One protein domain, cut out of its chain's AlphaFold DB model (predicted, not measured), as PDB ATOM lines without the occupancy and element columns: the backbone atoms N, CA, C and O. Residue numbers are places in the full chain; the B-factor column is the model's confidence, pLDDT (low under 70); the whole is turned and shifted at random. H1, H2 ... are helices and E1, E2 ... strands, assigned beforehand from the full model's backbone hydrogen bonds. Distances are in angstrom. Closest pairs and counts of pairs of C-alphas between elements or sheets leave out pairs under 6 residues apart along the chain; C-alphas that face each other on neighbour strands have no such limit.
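What this domain is: This is residues 2 to 126 of the 192 residues of an uncharacterized protein of Epulopiscium sp. Nuni2H_MBin001 (UniProt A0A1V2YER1). Four long helices make a loose up-and-down bundle, each running against the one before, with H2 and H3 between H1 and H4; a small hairpin of E1 and E2 lengthens one end, and residues 2 to 13 stick out at the other. The printed part has 125 residues, in the order H1, H2, H3, E1, E2, H4, with E1 and E2 antiparallel; the class is mostly helix. It is a loose rod, 66 by 30 by 20 A, with a radius of gyration of the C-alphas of 17.3 A.

How they stand to each other: E1, residues 87 to 90, and E2, residues 95 to 98, form a hairpin, with N 88 and O 97 3.0 A apart, within hydrogen-bond range. H4, residues 100 to 122, touches H3, residues 64 to 83, at a shallow tilt of 25 degrees, opposite ways; the closest C-alphas, of Phe 66 and Gly 115, are 4.2 A apart. H2, residues 42 to 60, touches H3, closest at the C-alphas of Ala 55 and Tyr 67, 4.7 A. H1, residues 5 to 35, touches H3 with residues 17 to 24 alone, closest at the C-alphas of Leu 21 and Ile 71, 5.9 A. H1 and H4 are apart. In H2 and H4 every O i to N i+4 pair is within hydrogen-bond range; in H1 24 of 27 are, in H3 13 of 16.

Where its parts are: H1 measures 43.3 A from C-alpha 5 at (197.416, 217.488, 243.707), with a kink of 27 degrees near residue 22. H2 measures 27.3 A, H3 28.7 A, E1 9.5 A and E2 9.7 A. H4 measures 33.4 A, ending at C-alpha 122 (215.577, 200.999, 244.978).

The domain as a whole: The C-alphas farthest apart, of Lys 2 and Glu 92, are 68.4 A apart. The printed part has no cut and no long link. The pLDDT is under 70 at residues 2 to 7, 32 to 41, 88, 93 to 97 and 123 to 126.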
ATOM      1  N   LYS A   2     201.258 224.937 249.839       44.34
ATOM      2  CA  LYS A   2     200.558 224.422 248.645       44.34
ATOM      3  C   LYS A   2     200.705 222.899 248.606       44.34
ATOM      4  O   LYS A   2     201.758 222.399 248.221       44.34
ATOM      5  N   PHE A   3     199.671 222.167 249.017       48.12
ATOM      6  CA  PHE A   3     199.585 220.739 248.719       48.12
ATOM      7  C   PHE A   3     199.442 220.585 247.205       48.12
ATOM      8  O   PHE A   3     198.491 221.074 246.603       48.12
ATOM      9  N   THR A   4     200.422 219.955 246.561       66.62
ATOM     10  CA  THR A   4     200.310 219.605 245.144       66.62
ATOM     11  C   THR A   4     199.261 218.502 244.999       66.62
ATOM     12  O   THR A   4     199.209 217.599 245.835       66.62
ATOM     13  N   ASN A   5     198.444 218.520 243.937       69.56
ATOM     14  CA  ASN A   5     197.416 217.488 243.707       69.56
ATOM     15  C   ASN A   5     197.982 216.060 243.849       69.56
ATOM     16  O   ASN A   5     197.360 215.195 244.458       69.56
ATOM     17  N   LYS A   6     199.226 215.832 243.409       67.94
ATOM     18  CA  LYS A   6     199.940 214.548 243.520       67.94
ATOM     19  C   LYS A   6     200.145 214.061 244.966       67.94
ATOM     20  O   LYS A   6     200.157 212.856 245.207       67.94
ATOM     21  N   SER A   7     200.299 214.971 245.928       69.75
ATOM     22  CA  SER A   7     200.407 214.637 247.354       69.75
ATOM     23  C   SER A   7     199.080 214.138 247.925       69.75
ATOM     24  O   SER A   7     199.091 213.231 248.754       69.75
ATOM     25  N   ILE A   8     197.958 214.712 247.488       70.75
ATOM     26  CA  ILE A   8     196.619 214.340 247.959       70.75
ATOM     27  C   ILE A   8     196.236 212.961 247.410       70.75
ATOM     28  O   ILE A   8     195.797 212.104 248.174       70.75
ATOM     29  N   TYR A   9     196.496 212.699 246.124       71.62
ATOM     30  CA  TYR A   9     196.225 211.393 245.509       71.62
ATOM     31  C   TYR A   9     196.972 210.242 246.193       71.62
ATOM     32  O   TYR A   9     196.361 209.226 246.512       71.62
ATOM     33  N   ASN A  10     198.267 210.407 246.482       73.69
ATOM     34  CA  ASN A  10     199.042 209.371 247.176       73.69
ATOM     35  C   ASN A  10     198.516 209.112 248.596       73.69
ATOM     36  O   ASN A  10     198.444 207.966 249.027       73.69
ATOM     37  N   TYR A  11     198.121 210.170 249.307       72.38
ATOM     38  CA  TYR A  11     197.575 210.049 250.654       72.38
ATOM     39  C   TYR A  11     196.244 209.286 250.677       72.38
ATOM     40  O   TYR A  11     196.043 208.412 251.521       72.38
ATOM     41  N   LEU A  12     195.350 209.601 249.737       75.00
ATOM     42  CA  LEU A  12     194.071 208.911 249.590       75.00
ATOM     43  C   LEU A  12     194.279 207.444 249.201       75.00
ATOM     44  O   LEU A  12     193.709 206.562 249.837       75.00
ATOM     45  N   TYR A  13     195.155 207.175 248.232       77.81
ATOM     46  CA  TYR A  13     195.481 205.823 247.774       77.81
ATOM     47  C   TYR A  13     195.968 204.911 248.914       77.81
ATOM     48  O   TYR A  13     195.469 203.800 249.082       77.81
ATOM     49  N   GLU A  14     196.878 205.397 249.763       74.56
ATOM     50  CA  GLU A  14     197.365 204.645 250.928       74.56
ATOM     51  C   GLU A  14     196.291 204.418 252.008       74.56
ATOM     52  O   GLU A  14     196.375 203.482 252.799       74.56
ATOM     53  N   ARG A  15     195.275 205.278 252.111       77.38
ATOM     54  CA  ARG A  15     194.160 205.020 253.034       77.38
ATOM     55  C   ARG A  15     193.235 203.944 252.485       77.38
ATOM     56  O   ARG A  15     192.884 203.024 253.220       77.38
ATOM     57  N   TYR A  16     192.899 204.029 251.200       82.25
ATOM     58  CA  TYR A  16     192.035 203.048 250.550       82.25
ATOM     59  C   TYR A  16     192.623 201.643 250.581       82.25
ATOM     60  O   TYR A  16     191.888 200.698 250.821       82.25
ATOM     61  N   LEU A  17     193.940 201.499 250.430       78.81
ATOM     62  CA  LEU A  17     194.596 200.195 250.482       78.81
ATOM     63  C   LEU A  17     194.502 199.508 251.858       78.81
ATOM     64  O   LEU A  17     194.284 198.301 251.916       78.81
ATOM     65  N   ILE A  18     194.617 200.248 252.969       79.69
ATOM     66  CA  ILE A  18     194.445 199.662 254.315       79.69
ATOM     67  C   ILE A  18     192.985 199.277 254.549       79.69
ATOM     68  O   ILE A  18     192.715 198.189 255.048       79.69
ATOM     69  N   ILE A  19     192.049 200.147 254.159       82.62
ATOM     70  CA  ILE A  19     190.612 199.847 254.236       82.62
ATOM     71  C   ILE A  19     190.306 198.589 253.422       82.62
ATOM     72  O   ILE A  19     189.602 197.706 253.895       82.62
ATOM     73  N   PHE A  20     190.892 198.472 252.233       81.12
ATOM     74  CA  PHE A  20     190.735 197.308 251.376       81.12
ATOM     75  C   PHE A  20     191.263 196.027 252.033       81.12
ATOM     76  O   PHE A  20     190.608 194.992 251.955       81.12
ATOM     77  N   LEU A  21     192.401 196.093 252.737       81.62
ATOM     78  CA  LEU A  21     192.907 194.956 253.509       81.62
ATOM     79  C   LEU A  21     191.935 194.557 254.628       81.62
ATOM     80  O   LEU A  21     191.642 193.376 254.766       81.62
ATOM     81  N   ILE A  22     191.391 195.514 255.379       81.81
ATOM     82  CA  ILE A  22     190.424 195.230 256.453       81.81
ATOM     83  C   ILE A  22     189.164 194.569 255.875       81.81
ATOM     84  O   ILE A  22     188.782 193.486 256.307       81.81
ATOM     85  N   VAL A  23     188.585 195.161 254.827       81.81
ATOM     86  CA  VAL A  23     187.371 194.648 254.167       81.81
ATOM     87  C   VAL A  23     187.604 193.275 253.526       81.81
ATOM     88  O   VAL A  23     186.683 192.466 253.440       81.81
ATOM     89  N   SER A  24     188.831 192.962 253.100       79.56
ATOM     90  CA  SER A  24     189.131 191.656 252.501       79.56
ATOM     91  C   SER A  24     188.907 190.478 253.451       79.56
ATOM     92  O   SER A  24     188.572 189.388 252.991       79.56
ATOM     93  N   TYR A  25     189.017 190.693 254.766       75.94
ATOM     94  CA  TYR A  25     188.660 189.677 255.751       75.94
ATOM     95  C   TYR A  25     187.144 189.454 255.832       75.94
ATOM     96  O   TYR A  25     186.692 188.312 255.886       75.94
ATOM     97  N   ASP A  26     186.347 190.521 255.777       76.56
ATOM     98  CA  ASP A  26     184.885 190.404 255.778       76.56
ATOM     99  C   ASP A  26     184.394 189.668 254.522       76.56
ATOM    100  O   ASP A  26     183.506 188.816 254.588       76.56
ATOM    101  N   ILE A  27     185.044 189.927 253.380       77.25
ATOM    102  CA  ILE A  27     184.823 189.182 252.136       77.25
ATOM    103  C   ILE A  27     185.187 187.701 252.322       77.25
ATOM    104  O   ILE A  27     184.418 186.836 251.906       77.25
ATOM    105  N   TYR A  28     186.315 187.394 252.977       73.62
ATOM    106  CA  TYR A  28     186.701 186.017 253.303       73.62
ATOM    107  C   TYR A  28     185.637 185.308 254.151       73.62
ATOM    108  O   TYR A  28     185.222 184.210 253.794       73.62
ATOM    109  N   LEU A  29     185.162 185.931 255.234       71.19
ATOM    110  CA  LEU A  29     184.121 185.358 256.097       71.19
ATOM    111  C   LEU A  29     182.825 185.075 255.335       71.19
ATOM    112  O   LEU A  29     182.189 184.041 255.542       71.19
ATOM    113  N   TYR A  30     182.435 185.994 254.452       75.19
ATOM    114  CA  TYR A  30     181.247 185.827 253.628       75.19
ATOM    115  C   TYR A  30     181.400 184.659 252.644       75.19
ATOM    116  O   TYR A  30     180.506 183.821 252.536       75.19
ATOM    117  N   ILE A  31     182.552 184.561 251.974       71.31
ATOM    118  CA  ILE A  31     182.873 183.467 251.050       71.31
ATOM    119  C   ILE A  31     182.948 182.132 251.802       71.31
ATOM    120  O   ILE A  31     182.335 181.166 251.367       71.31
ATOM    121  N   ASP A  32     183.621 182.062 252.948       68.50
ATOM    122  CA  ASP A  32     183.714 180.834 253.744       68.50
ATOM    123  C   ASP A  32     182.333 180.318 254.183       68.50
ATOM    124  O   ASP A  32     182.045 179.128 254.073       68.50
ATOM    125  N   ASN A  33     181.429 181.207 254.603       65.56
ATOM    126  CA  ASN A  33     180.064 180.812 254.958       65.56
ATOM    127  C   ASN A  33     179.266 180.251 253.768       65.56
ATOM    128  O   ASN A  33     178.386 179.414 253.970       65.56
ATOM    129  N   ILE A  34     179.571 180.681 252.541       59.50
ATOM    130  CA  ILE A  34     178.910 180.203 251.319       59.50
ATOM    131  C   ILE A  34     179.543 178.903 250.813       59.50
ATOM    132  O   ILE A  34     178.829 177.975 250.435       59.50
ATOM    133  N   PHE A  35     180.873 178.824 250.812       56.09
ATOM    134  CA  PHE A  35     181.628 177.724 250.209       56.09
ATOM    135  C   PHE A  35     182.061 176.649 251.209       56.09
ATOM    136  O   PHE A  35     182.623 175.641 250.789       56.09
ATOM    137  N   LYS A  36     181.771 176.833 252.507       62.00
ATOM    138  CA  LYS A  36     182.176 175.947 253.608       62.00
ATOM    139  C   LYS A  36     183.644 175.545 253.467       62.00
ATOM    140  O   LYS A  36     183.953 174.359 253.360       62.00
ATOM    141  N   VAL A  37     184.550 176.520 253.417       57.66
ATOM    142  CA  VAL A  37     185.987 176.241 253.327       57.66
ATOM    143  C   VAL A  37     186.432 175.731 254.700       57.66
ATOM    144  O   VAL A  37     186.862 176.473 255.576       57.66
ATOM    145  N   TYR A  38     186.243 174.429 254.918       53.56
ATOM    146  CA  TYR A  38     186.564 173.738 256.160       53.56
ATOM    147  C   TYR A  38     188.043 173.949 256.503       53.56
ATOM    148  O   TYR A  38     188.912 173.424 255.828       53.56
ATOM    149  N   GLY A  39     188.337 174.726 257.545       56.41
ATOM    150  CA  GLY A  39     189.703 175.034 257.970       56.41
ATOM    151  C   GLY A  39     189.738 175.934 259.207       56.41
ATOM    152  O   GLY A  39     188.697 176.360 259.712       56.41
ATOM    153  N   MET A  40     190.940 176.233 259.715       65.00
ATOM    154  CA  MET A  40     191.129 177.153 260.846       65.00
ATOM    155  C   MET A  40     190.693 178.577 260.459       65.00
ATOM    156  O   MET A  40     191.508 179.375 260.000       65.00
ATOM    157  N   LYS A  41     189.416 178.921 260.679       66.31
ATOM    158  CA  LYS A  41     188.821 180.246 260.383       66.31
ATOM    159  C   LYS A  41     189.538 181.412 261.067       66.31
ATOM    160  O   LYS A  41     189.449 182.566 260.648       66.31
ATOM    161  N   GLU A  42     190.231 181.125 262.159       71.50
ATOM    162  CA  GLU A  42     191.046 182.088 262.896       71.50
ATOM    163  C   GLU A  42     192.336 182.447 262.157       71.50
ATOM    164  O   GLU A  42     192.821 183.569 262.279       71.50
ATOM    165  N   PHE A  43     192.877 181.543 261.339       76.25
ATOM    166  CA  PHE A  43     194.173 181.752 260.708       76.25
ATOM    167  C   PHE A  43     194.157 182.901 259.683       76.25
ATOM    168  O   PHE A  43     194.972 183.816 259.822       76.25
ATOM    169  N   PRO A  44     193.213 182.964 258.723       76.50
ATOM    170  CA  PRO A  44     193.099 184.098 257.802       76.50
ATOM    171  C   PRO A  44     192.868 185.435 258.497       76.50
ATOM    172  O   PRO A  44     193.346 186.467 258.022       76.50
ATOM    173  N   ARG A  45     192.162 185.418 259.634       80.31
ATOM    174  CA  ARG A  45     191.910 186.595 260.472       80.31
ATOM    175  C   ARG A  45     193.200 187.102 261.101       80.31
ATOM    176  O   ARG A  45     193.547 188.270 260.953       80.31
ATOM    177  N   ASN A  46     193.943 186.203 261.741       79.31
ATOM    178  CA  ASN A  46     195.219 186.521 262.370       79.31
ATOM    179  C   ASN A  46     196.216 187.034 261.323       79.31
ATOM    180  O   ASN A  46     196.858 188.063 261.527       79.31
ATOM    181  N   LEU A  47     196.276 186.385 260.157       82.00
ATOM    182  CA  LEU A  47     197.112 186.806 259.036       82.00
ATOM    183  C   LEU A  47     196.730 188.203 258.509       82.00
ATOM    184  O   LEU A  47     197.621 188.978 258.159       82.00
ATOM    185  N   ASN A  48     195.437 188.553 258.502       84.81
ATOM    186  CA  ASN A  48     194.965 189.893 258.142       84.81
ATOM    187  C   ASN A  48     195.451 190.947 259.145       84.81
ATOM    188  O   ASN A  48     196.065 191.936 258.742       84.81
ATOM    189  N   TYR A  49     195.267 190.702 260.448       80.75
ATOM    190  CA  TYR A  49     195.745 191.599 261.503       80.75
ATOM    191  C   TYR A  49     197.256 191.818 261.421       80.75
ATOM    192  O   TYR A  49     197.724 192.958 261.480       80.75
ATOM    193  N   TYR A  50     198.024 190.750 261.195       80.81
ATOM    194  CA  TYR A  50     199.459 190.865 260.961       80.81
ATOM    195  C   TYR A  50     199.771 191.668 259.699       80.81
ATOM    196  O   TYR A  50     200.654 192.521 259.726       80.81
ATOM    197  N   GLY A  51     199.023 191.464 258.613       85.38
ATOM    198  CA  GLY A  51     199.145 192.265 257.400       85.38
ATOM    199  C   GLY A  51     198.906 193.755 257.637       85.38
ATOM    200  O   GLY A  51     199.685 194.574 257.155       85.38
ATOM    201  N   VAL A  52     197.900 194.130 258.433       84.12
ATOM    202  CA  VAL A  52     197.640 195.536 258.782       84.12
ATOM    203  C   VAL A  52     198.823 196.127 259.550       84.12
ATOM    204  O   VAL A  52     199.315 197.196 259.184       84.12
ATOM    205  N   ILE A  53     199.330 195.425 260.568       81.25
ATOM    206  CA  ILE A  53     200.486 195.874 261.362       81.25
ATOM    207  C   ILE A  53     201.719 196.053 260.464       81.25
ATOM    208  O   ILE A  53     202.361 197.105 260.489       81.25
ATOM    209  N   LEU A  54     202.029 195.063 259.622       84.31
ATOM    210  CA  LEU A  54     203.164 195.111 258.697       84.31
ATOM    211  C   LEU A  54     203.017 196.232 257.661       84.31
ATOM    212  O   LEU A  54     203.988 196.937 257.379       84.31
ATOM    213  N   ALA A  55     201.810 196.475 257.151       85.06
ATOM    214  CA  ALA A  55     201.544 197.578 256.238       85.06
ATOM    215  C   ALA A  55     201.767 198.938 256.928       85.06
ATOM    216  O   ALA A  55     202.431 199.819 256.375       85.06
ATOM    217  N   LEU A  56     201.293 199.120 258.165       82.38
ATOM    218  CA  LEU A  56     201.535 200.346 258.937       82.38
ATOM    219  C   LEU A  56     203.031 200.588 259.176       82.38
ATOM    220  O   LEU A  56     203.512 201.714 259.023       82.38
ATOM    221  N   ILE A  57     203.778 199.527 259.478       78.88
ATOM    222  CA  ILE A  57     205.235 199.571 259.603       78.88
ATOM    223  C   ILE A  57     205.884 199.978 258.275       78.88
ATOM    224  O   ILE A  57     206.686 200.913 258.246       78.88
ATOM    225  N   GLY A  58     205.511 199.334 257.165       78.81
ATOM    226  CA  GLY A  58     206.023 199.658 255.835       78.81
ATOM    227  C   GLY A  58     205.783 201.116 255.459       78.81
ATOM    228  O   GLY A  58     206.692 201.808 254.996       78.81
ATOM    229  N   LYS A  59     204.590 201.627 255.771       82.94
ATOM    230  CA  LYS A  59     204.242 203.037 255.606       82.94
ATOM    231  C   LYS A  59     205.126 203.954 256.452       82.94
ATOM    232  O   LYS A  59     205.676 204.918 255.916       82.94
ATOM    233  N   LYS A  60     205.313 203.655 257.745       77.81
ATOM    234  CA  LYS A  60     206.178 204.436 258.653       77.81
ATOM    235  C   LYS A  60     207.624 204.481 258.149       77.81
ATOM    236  O   LYS A  60     208.249 205.539 258.165       77.81
ATOM    237  N   LEU A  61     208.125 203.359 257.635       76.00
ATOM    238  CA  LEU A  61     209.472 203.223 257.073       76.00
ATOM    239  C   LEU A  61     209.599 203.739 255.629       76.00
ATOM    240  O   LEU A  61     210.693 203.724 255.070       76.00
ATOM    241  N   ARG A  62     208.505 204.223 255.020       79.81
ATOM    242  CA  ARG A  62     208.434 204.665 253.614       79.81
ATOM    243  C   ARG A  62     208.845 203.576 252.608       79.81
ATOM    244  O   ARG A  62     209.297 203.890 251.506       79.81
ATOM    245  N   LEU A  63     208.649 202.313 252.979       81.75
ATOM    246  CA  LEU A  63     208.874 201.126 252.158       81.75
ATOM    247  C   LEU A  63     207.617 200.870 251.321       81.75
ATOM    248  O   LEU A  63     206.674 200.205 251.756       81.75
ATOM    249  N   LYS A  64     207.556 201.510 250.148       86.75
ATOM    250  CA  LYS A  64     206.346 201.527 249.317       86.75
ATOM    251  C   LYS A  64     206.037 200.158 248.732       86.75
ATOM    252  O   LYS A  64     204.867 199.789 248.689       86.75
ATOM    253  N   ALA A  65     207.049 199.438 248.253       88.44
ATOM    254  CA  ALA A  65     206.821 198.123 247.679       88.44
ATOM    255  C   ALA A  65     206.399 197.136 248.765       88.44
ATOM    256  O   ALA A  65     205.378 196.491 248.584       88.44
ATOM    257  N   PHE A  66     207.075 197.107 249.914       87.88
ATOM    258  CA  PHE A  66     206.683 196.283 251.058       87.88
ATOM    259  C   PHE A  66     205.254 196.574 251.533       87.88
ATOM    260  O   PHE A  66     204.473 195.652 251.752       87.88
ATOM    261  N   TYR A  67     204.876 197.849 251.637       87.06
ATOM    262  CA  TYR A  67     203.508 198.241 251.968       87.06
ATOM    263  C   TYR A  67     202.480 197.669 250.973       87.06
ATOM    264  O   TYR A  67     201.497 197.050 251.380       87.06
ATOM    265  N   ILE A  68     202.725 197.827 249.668       89.94
ATOM    266  CA  ILE A  68     201.821 197.344 248.613       89.94
ATOM    267  C   ILE A  68     201.778 195.812 248.585       89.94
ATOM    268  O   ILE A  68     200.695 195.238 248.505       89.94
ATOM    269  N   THR A  69     202.926 195.137 248.666       92.75
ATOM    270  CA  THR A  69     202.998 193.672 248.609       92.75
ATOM    271  C   THR A  69     202.441 193.004 249.857       92.75
ATOM    272  O   THR A  69     201.931 191.898 249.753       92.75
ATOM    273  N   THR A  70     202.457 193.663 251.015       89.75
ATOM    274  CA  THR A  70     201.762 193.177 252.218       89.75
ATOM    275  C   THR A  70     200.245 193.143 251.989       89.75
ATOM    276  O   THR A  70     199.571 192.175 252.319       89.75
ATOM    277  N   ILE A  71     199.684 194.168 251.348       89.88
ATOM    278  CA  ILE A  71     198.236 194.245 251.116       89.88
ATOM    279  C   ILE A  71     197.817 193.318 249.972       89.88
ATOM    280  O   ILE A  71     196.929 192.483 250.126       89.88
ATOM    281  N   LEU A  72     198.497 193.426 248.827       91.69
ATOM    282  CA  LEU A  72     198.213 192.591 247.662       91.69
ATOM    283  C   LEU A  72     198.559 191.128 247.909       91.69
ATOM    284  O   LEU A  72     197.847 190.252 247.438       91.69
ATOM    285  N   GLY A  73     199.616 190.854 248.667       92.31
ATOM    286  CA  GLY A  73     200.019 189.496 248.999       92.31
ATOM    287  C   GLY A  73     198.941 188.762 249.778       92.31
ATOM    288  O   GLY A  73     198.661 187.617 249.454       92.31
ATOM    289  N   TYR A  74     198.284 189.413 250.742       89.81
ATOM    290  CA  TYR A  74     197.184 188.785 251.474       89.81
ATOM    291  C   TYR A  74     196.053 188.354 250.527       89.81
ATOM    292  O   TYR A  74     195.605 187.211 250.584       89.81
ATOM    293  N   LEU A  75     195.653 189.247 249.616       89.56
ATOM    294  CA  LEU A  75     194.575 189.026 248.645       89.56
ATOM    295  C   LEU A  75     194.924 187.972 247.596       89.56
ATOM    296  O   LEU A  75     194.111 187.113 247.273       89.56
ATOM    297  N   ILE A  76     196.134 188.042 247.045       91.31
ATOM    298  CA  ILE A  76     196.603 187.087 246.043       91.31
ATOM    299  C   ILE A  76     196.668 185.701 246.675       91.31
ATOM    300  O   ILE A  76     196.171 184.739 246.099       91.31
ATOM    301  N   SER A  77     197.215 185.596 247.883       90.06
ATOM    302  CA  SER A  77     197.278 184.326 248.593       90.06
ATOM    303  C   SER A  77     195.906 183.798 248.991       90.06
ATOM    304  O   SER A  77     195.718 182.587 248.959       90.06
ATOM    305  N   PHE A  78     194.941 184.671 249.292       86.00
ATOM    306  CA  PHE A  78     193.550 184.273 249.496       86.00
ATOM    307  C   PHE A  78     192.973 183.587 248.252       86.00
ATOM    308  O   PHE A  78     192.386 182.518 248.357       86.00
ATOM    309  N   VAL A  79     193.172 184.176 247.070       87.56
ATOM    310  CA  VAL A  79     192.648 183.631 245.807       87.56
ATOM    311  C   VAL A  79     193.395 182.365 245.379       87.56
ATOM    312  O   VAL A  79     192.785 181.436 244.857       87.56
ATOM    313  N   LEU A  80     194.712 182.312 245.591       87.62
ATOM    314  CA  LEU A  80     195.541 181.183 245.165       87.62
ATOM    315  C   LEU A  80     195.480 179.990 246.122       87.62
ATOM    316  O   LEU A  80     195.654 178.861 245.678       87.62
ATOM    317  N   SER A  81     195.245 180.215 247.416       85.69
ATOM    318  CA  SER A  81     195.240 179.154 248.430       85.69
ATOM    319  C   SER A  81     194.266 178.007 248.099       85.69
ATOM    320  O   SER A  81     194.733 176.867 248.062       85.69
ATOM    321  N   PRO A  82     192.994 178.262 247.725       82.00
ATOM    322  CA  PRO A  82     192.055 177.212 247.319       82.00
ATOM    323  C   PRO A  82     192.493 176.405 246.090       82.00
ATOM    324  O   PRO A  82     192.102 175.253 245.944       82.00
ATOM    325  N   ILE A  83     193.302 176.986 245.197       85.50
ATOM    326  CA  ILE A  83     193.753 176.319 243.962       85.50
ATOM    327  C   ILE A  83     194.762 175.208 244.274       85.50
ATOM    328  O   ILE A  83     194.800 174.188 243.589       85.50
ATOM    329  N   PHE A  84     195.582 175.402 245.309       80.50
ATOM    330  CA  PHE A  84     196.573 174.420 245.756       80.50
ATOM    331  C   PHE A  84     196.133 173.667 247.017       80.50
ATOM    332  O   PHE A  84     196.944 172.941 247.606       80.50
ATOM    333  N   ASP A  85     194.877 173.840 247.434       81.56
ATOM    334  CA  ASP A  85     194.322 173.123 248.570       81.56
ATOM    335  C   ASP A  85     194.241 171.630 248.258       81.56
ATOM    336  O   ASP A  85     193.819 171.196 247.184       81.56
ATOM    337  N   LYS A  86     194.664 170.831 249.226       75.81
ATOM    338  CA  LYS A  86     194.503 169.389 249.236       75.81
ATOM    339  C   LYS A  86     193.745 169.031 250.496       75.81
ATOM    340  O   LYS A  86     194.221 169.269 251.606       75.81
ATOM    341  N   GLN A  87     192.585 168.423 250.298       72.56
ATOM    342  CA  GLN A  87     191.791 167.855 251.373       72.56
ATOM    343  C   GLN A  87     192.294 166.442 251.660       72.56
ATOM    344  O   GLN A  87     192.254 165.573 250.789       72.56
ATOM    345  N   CYS A  88     192.762 166.214 252.886       65.62
ATOM    346  CA  CYS A  88     192.960 164.870 253.417       65.62
ATOM    347  C   CYS A  88     191.831 164.562 254.395       65.62
ATOM    348  O   CYS A  88     191.633 165.283 255.375       65.62
ATOM    349  N   PHE A  89     191.095 163.485 254.134       70.81
ATOM    350  CA  PHE A  89     190.119 162.961 255.078       70.81
ATOM    351  C   PHE A  89     190.843 162.092 256.105       70.81
ATOM    352  O   PHE A  89     191.571 161.175 255.724       70.81
ATOM    353  N   VAL A  90     190.678 162.391 257.393       70.00
ATOM    354  CA  VAL A  90     191.229 161.558 258.465       70.00
ATOM    355  C   VAL A  90     190.080 160.758 259.061       70.00
ATOM    356  O   VAL A  90     189.275 161.289 259.824       70.00
ATOM    357  N   GLU A  91     189.996 159.482 258.677       71.38
ATOM    358  CA  GLU A  91     188.902 158.575 259.063       71.38
ATOM    359  C   GLU A  91     188.719 158.489 260.584       71.38
ATOM    360  O   GLU A  91     187.590 158.466 261.069       71.38
ATOM    361  N   GLU A  92     189.824 158.529 261.328       70.81
ATOM    362  CA  GLU A  92     189.860 158.389 262.787       70.81
ATOM    363  C   GLU A  92     189.142 159.526 263.536       70.81
ATOM    364  O   GLU A  92     188.631 159.312 264.632       70.81
ATOM    365  N   TYR A  93     189.032 160.715 262.933       62.12
ATOM    366  CA  TYR A  93     188.438 161.883 263.590       62.12
ATOM    367  C   TYR A  93     187.238 162.486 262.852       62.12
ATOM    368  O   TYR A  93     186.717 163.522 263.265       62.12
ATOM    369  N   GLN A  94     186.793 161.860 261.757       69.56
ATOM    370  CA  GLN A  94     185.655 162.309 260.944       69.56
ATOM    371  C   GLN A  94     185.726 163.784 260.493       69.56
ATOM    372  O   GLN A  94     184.699 164.400 260.208       69.56
ATOM    373  N   TYR A  95     186.928 164.360 260.392       63.47
ATOM    374  CA  TYR A  95     187.137 165.706 259.863       63.47
ATOM    375  C   TYR A  95     188.119 165.707 258.689       63.47
ATOM    376  O   TYR A  95     189.050 164.902 258.604       63.47
ATOM    377  N   SER A  96     187.911 166.646 257.766       63.25
ATOM    378  CA  SER A  96     188.833 166.929 256.667       63.25
ATOM    379  C   SER A  96     189.881 167.947 257.114       63.25
ATOM    380  O   SER A  96     189.527 169.041 257.555       63.25
ATOM    381  N   ILE A  97     191.162 167.619 256.960       66.62
ATOM    382  CA  ILE A  97     192.260 168.576 257.126       66.62
ATOM    383  C   ILE A  97     192.557 169.205 255.767       66.62
ATOM    384  O   ILE A  97     192.875 168.502 254.807       66.62
ATOM    385  N   THR A  98     192.496 170.532 255.707       74.50
ATOM    386  CA  THR A  98     192.949 171.331 254.560       74.50
ATOM    387  C   THR A  98     194.333 171.903 254.820       74.50
ATOM    388  O   THR A  98     194.600 172.426 255.908       74.50
ATOM    389  N   ASN A  99     195.191 171.904 253.804       78.19
ATOM    390  CA  ASN A  99     196.476 172.603 253.845       78.19
ATOM    391  C   ASN A  99     196.388 174.060 253.336       78.19
ATOM    392  O   ASN A  99     197.408 174.751 253.330       78.19
ATOM    393  N   SER A 100     195.194 174.544 252.962       79.25
ATOM    394  CA  SER A 100     194.921 175.920 252.513       79.25
ATOM    395  C   SER A 100     195.656 176.998 253.309       79.25
ATOM    396  O   SER A 100     196.283 177.886 252.730       79.25
ATOM    397  N   TRP A 101     195.622 176.925 254.641       76.06
ATOM    398  CA  TRP A 101     196.235 177.931 255.511       76.06
ATOM    399  C   TRP A 101     197.768 177.979 255.370       76.06
ATOM    400  O   TRP A 101     198.350 179.066 255.352       76.06
ATOM    401  N   VAL A 102     198.416 176.821 255.187       79.19
ATOM    402  CA  VAL A 102     199.864 176.720 254.938       79.19
ATOM    403  C   VAL A 102     200.198 177.335 253.589       79.19
ATOM    404  O   VAL A 102     201.097 178.167 253.489       79.19
ATOM    405  N   VAL A 103     199.448 176.958 252.550       83.38
ATOM    406  CA  VAL A 103     199.628 177.496 251.197       83.38
ATOM    407  C   VAL A 103     199.489 179.017 251.212       83.38
ATOM    408  O   VAL A 103     200.343 179.721 250.670       83.38
ATOM    409  N   TRP A 104     198.459 179.535 251.885       85.00
ATOM    410  CA  TRP A 104     198.225 180.970 252.021       85.00
ATOM    411  C   TRP A 104     199.433 181.661 252.660       85.00
ATOM    412  O   TRP A 104     199.967 182.619 252.096       85.00
ATOM    413  N   LEU A 105     199.905 181.152 253.801       83.19
ATOM    414  CA  LEU A 105     201.061 181.695 254.515       83.19
ATOM    415  C   LEU A 105     202.314 181.732 253.636       83.19
ATOM    416  O   LEU A 105     203.025 182.739 253.614       83.19
ATOM    417  N   VAL A 106     202.577 180.648 252.904       83.06
ATOM    418  CA  VAL A 106     203.754 180.508 252.041       83.06
ATOM    419  C   VAL A 106     203.711 181.525 250.903       83.06
ATOM    420  O   VAL A 106     204.641 182.320 250.763       83.06
ATOM    421  N   ILE A 107     202.618 181.563 250.131       88.50
ATOM    422  CA  ILE A 107     202.455 182.515 249.019       88.50
ATOM    423  C   ILE A 107     202.552 183.954 249.537       88.50
ATOM    424  O   ILE A 107     203.238 184.792 248.947       88.50
ATOM    425  N   TYR A 108     201.925 184.232 250.684       89.94
ATOM    426  CA  TYR A 108     201.909 185.572 251.257       89.94
ATOM    427  C   TYR A 108     203.315 186.032 251.643       89.94
ATOM    428  O   TYR A 108     203.731 187.140 251.298       89.94
ATOM    429  N   SER A 109     204.074 185.145 252.284       85.19
ATOM    430  CA  SER A 109     205.458 185.395 252.677       85.19
ATOM    431  C   SER A 109     206.347 185.667 251.463       85.19
ATOM    432  O   SER A 109     207.113 186.629 251.478       85.19
ATOM    433  N   PHE A 110     206.214 184.892 250.381       87.88
ATOM    434  CA  PHE A 110     206.990 185.109 249.154       87.88
ATOM    435  C   PHE A 110     206.725 186.479 248.519       87.88
ATOM    436  O   PHE A 110     207.671 187.196 248.182       87.88
ATOM    437  N   ILE A 111     205.455 186.876 248.394       93.19
ATOM    438  CA  ILE A 111     205.077 188.179 247.822       93.19
ATOM    439  C   ILE A 111     205.612 189.326 248.690       93.19
ATOM    440  O   ILE A 111     206.183 190.298 248.187       93.19
ATOM    441  N   MET A 112     205.474 189.195 250.009       90.44
ATOM    442  CA  MET A 112     205.956 190.176 250.972       90.44
ATOM    443  C   MET A 112     207.481 190.350 250.897       90.44
ATOM    444  O   MET A 112     207.957 191.481 250.766       90.44
ATOM    445  N   ILE A 113     208.238 189.244 250.899       84.00
ATOM    446  CA  ILE A 113     209.704 189.238 250.759       84.00
ATOM    447  C   ILE A 113     210.124 189.911 249.447       84.00
ATOM    448  O   ILE A 113     211.048 190.725 249.449       84.00
ATOM    449  N   GLY A 114     209.415 189.650 248.345       86.38
ATOM    450  CA  GLY A 114     209.656 190.320 247.066       86.38
ATOM    451  C   GLY A 114     209.564 191.849 247.160       86.38
ATOM    452  O   GLY A 114     210.421 192.554 246.628       86.38
ATOM    453  N   GLY A 115     208.582 192.372 247.901       88.31
ATOM    454  CA  GLY A 115     208.456 193.813 248.148       88.31
ATOM    455  C   GLY A 115     209.598 194.396 248.981       88.31
ATOM    456  O   GLY A 115     210.093 195.476 248.658       88.31
ATOM    457  N   ILE A 116     210.071 193.665 249.997       83.69
ATOM    458  CA  ILE A 116     211.247 194.063 250.791       83.69
ATOM    459  C   ILE A 116     212.480 194.158 249.888       83.69
ATOM    460  O   ILE A 116     213.157 195.187 249.876       83.69
ATOM    461  N   ILE A 117     212.752 193.111 249.102       82.94
ATOM    462  CA  ILE A 117     213.893 193.066 248.177       82.94
ATOM    463  C   ILE A 117     213.817 194.231 247.183       82.94
ATOM    464  O   ILE A 117     214.819 194.905 246.938       82.94
ATOM    465  N   TRP A 118     212.630 194.516 246.646       87.69
ATOM    466  CA  TRP A 118     212.430 195.625 245.717       87.69
ATOM    467  C   TRP A 118     212.742 196.987 246.343       87.69
ATOM    468  O   TRP A 118     213.473 197.790 245.751       87.69
ATOM    469  N   ASP A 119     212.230 197.257 247.547       84.81
ATOM    470  CA  ASP A 119     212.541 198.500 248.251       84.81
ATOM    471  C   ASP A 119     214.044 198.598 248.562       84.81
ATOM    472  O   ASP A 119     214.631 199.663 248.371       84.81
ATOM    473  N   MET A 120     214.706 197.496 248.934       77.00
ATOM    474  CA  MET A 120     216.159 197.469 249.151       77.00
ATOM    475  C   MET A 120     216.950 197.830 247.886       77.00
ATOM    476  O   MET A 120     217.865 198.654 247.948       77.00
ATOM    477  N   ILE A 121     216.588 197.263 246.730       83.06
ATOM    478  CA  ILE A 121     217.239 197.564 245.445       83.06
ATOM    479  C   ILE A 121     217.069 199.044 245.092       83.06
ATOM    480  O   ILE A 121     218.021 199.701 244.671       83.06
ATOM    481  N   LYS A 122     215.869 199.597 245.296       79.56
ATOM    482  CA  LYS A 122     215.577 200.999 244.978       79.56
ATOM    483  C   LYS A 122     216.286 201.977 245.913       79.56
ATOM    484  O   LYS A 122     216.645 203.081 245.509       79.56
ATOM    485  N   LEU A 123     216.497 201.576 247.162       67.00
ATOM    486  CA  LEU A 123     217.120 202.394 248.195       67.00
ATOM    487  C   LEU A 123     218.656 202.312 248.225       67.00
ATOM    488  O   LEU A 123     219.281 202.964 249.066       67.00
ATOM    489  N   LYS A 124     219.279 201.596 247.278       56.09
ATOM    490  CA  LYS A 124     220.740 201.434 247.121       56.09
ATOM    491  C   LYS A 124     221.535 202.761 247.092       56.09
ATOM    492  O   LYS A 124     222.742 202.743 247.295       56.09
ATOM    493  N   TYR A 125     220.871 203.911 246.936       51.81
ATOM    494  CA  TYR A 125     221.457 205.257 247.027       51.81
ATOM    495  C   TYR A 125     221.654 205.819 248.460       51.81
ATOM    496  O   TYR A 125     222.310 206.842 248.600       51.81
ATOM    497  N   ASN A 126     221.129 205.186 249.525       57.19
ATOM    498  CA  ASN A 126     221.221 205.662 250.927       57.19
ATOM    499  C   ASN A 126     221.514 204.525 251.942       57.19
ATOM    500  O   ASN A 126     220.939 204.450 253.033       57.19
TER     501      ASN A 126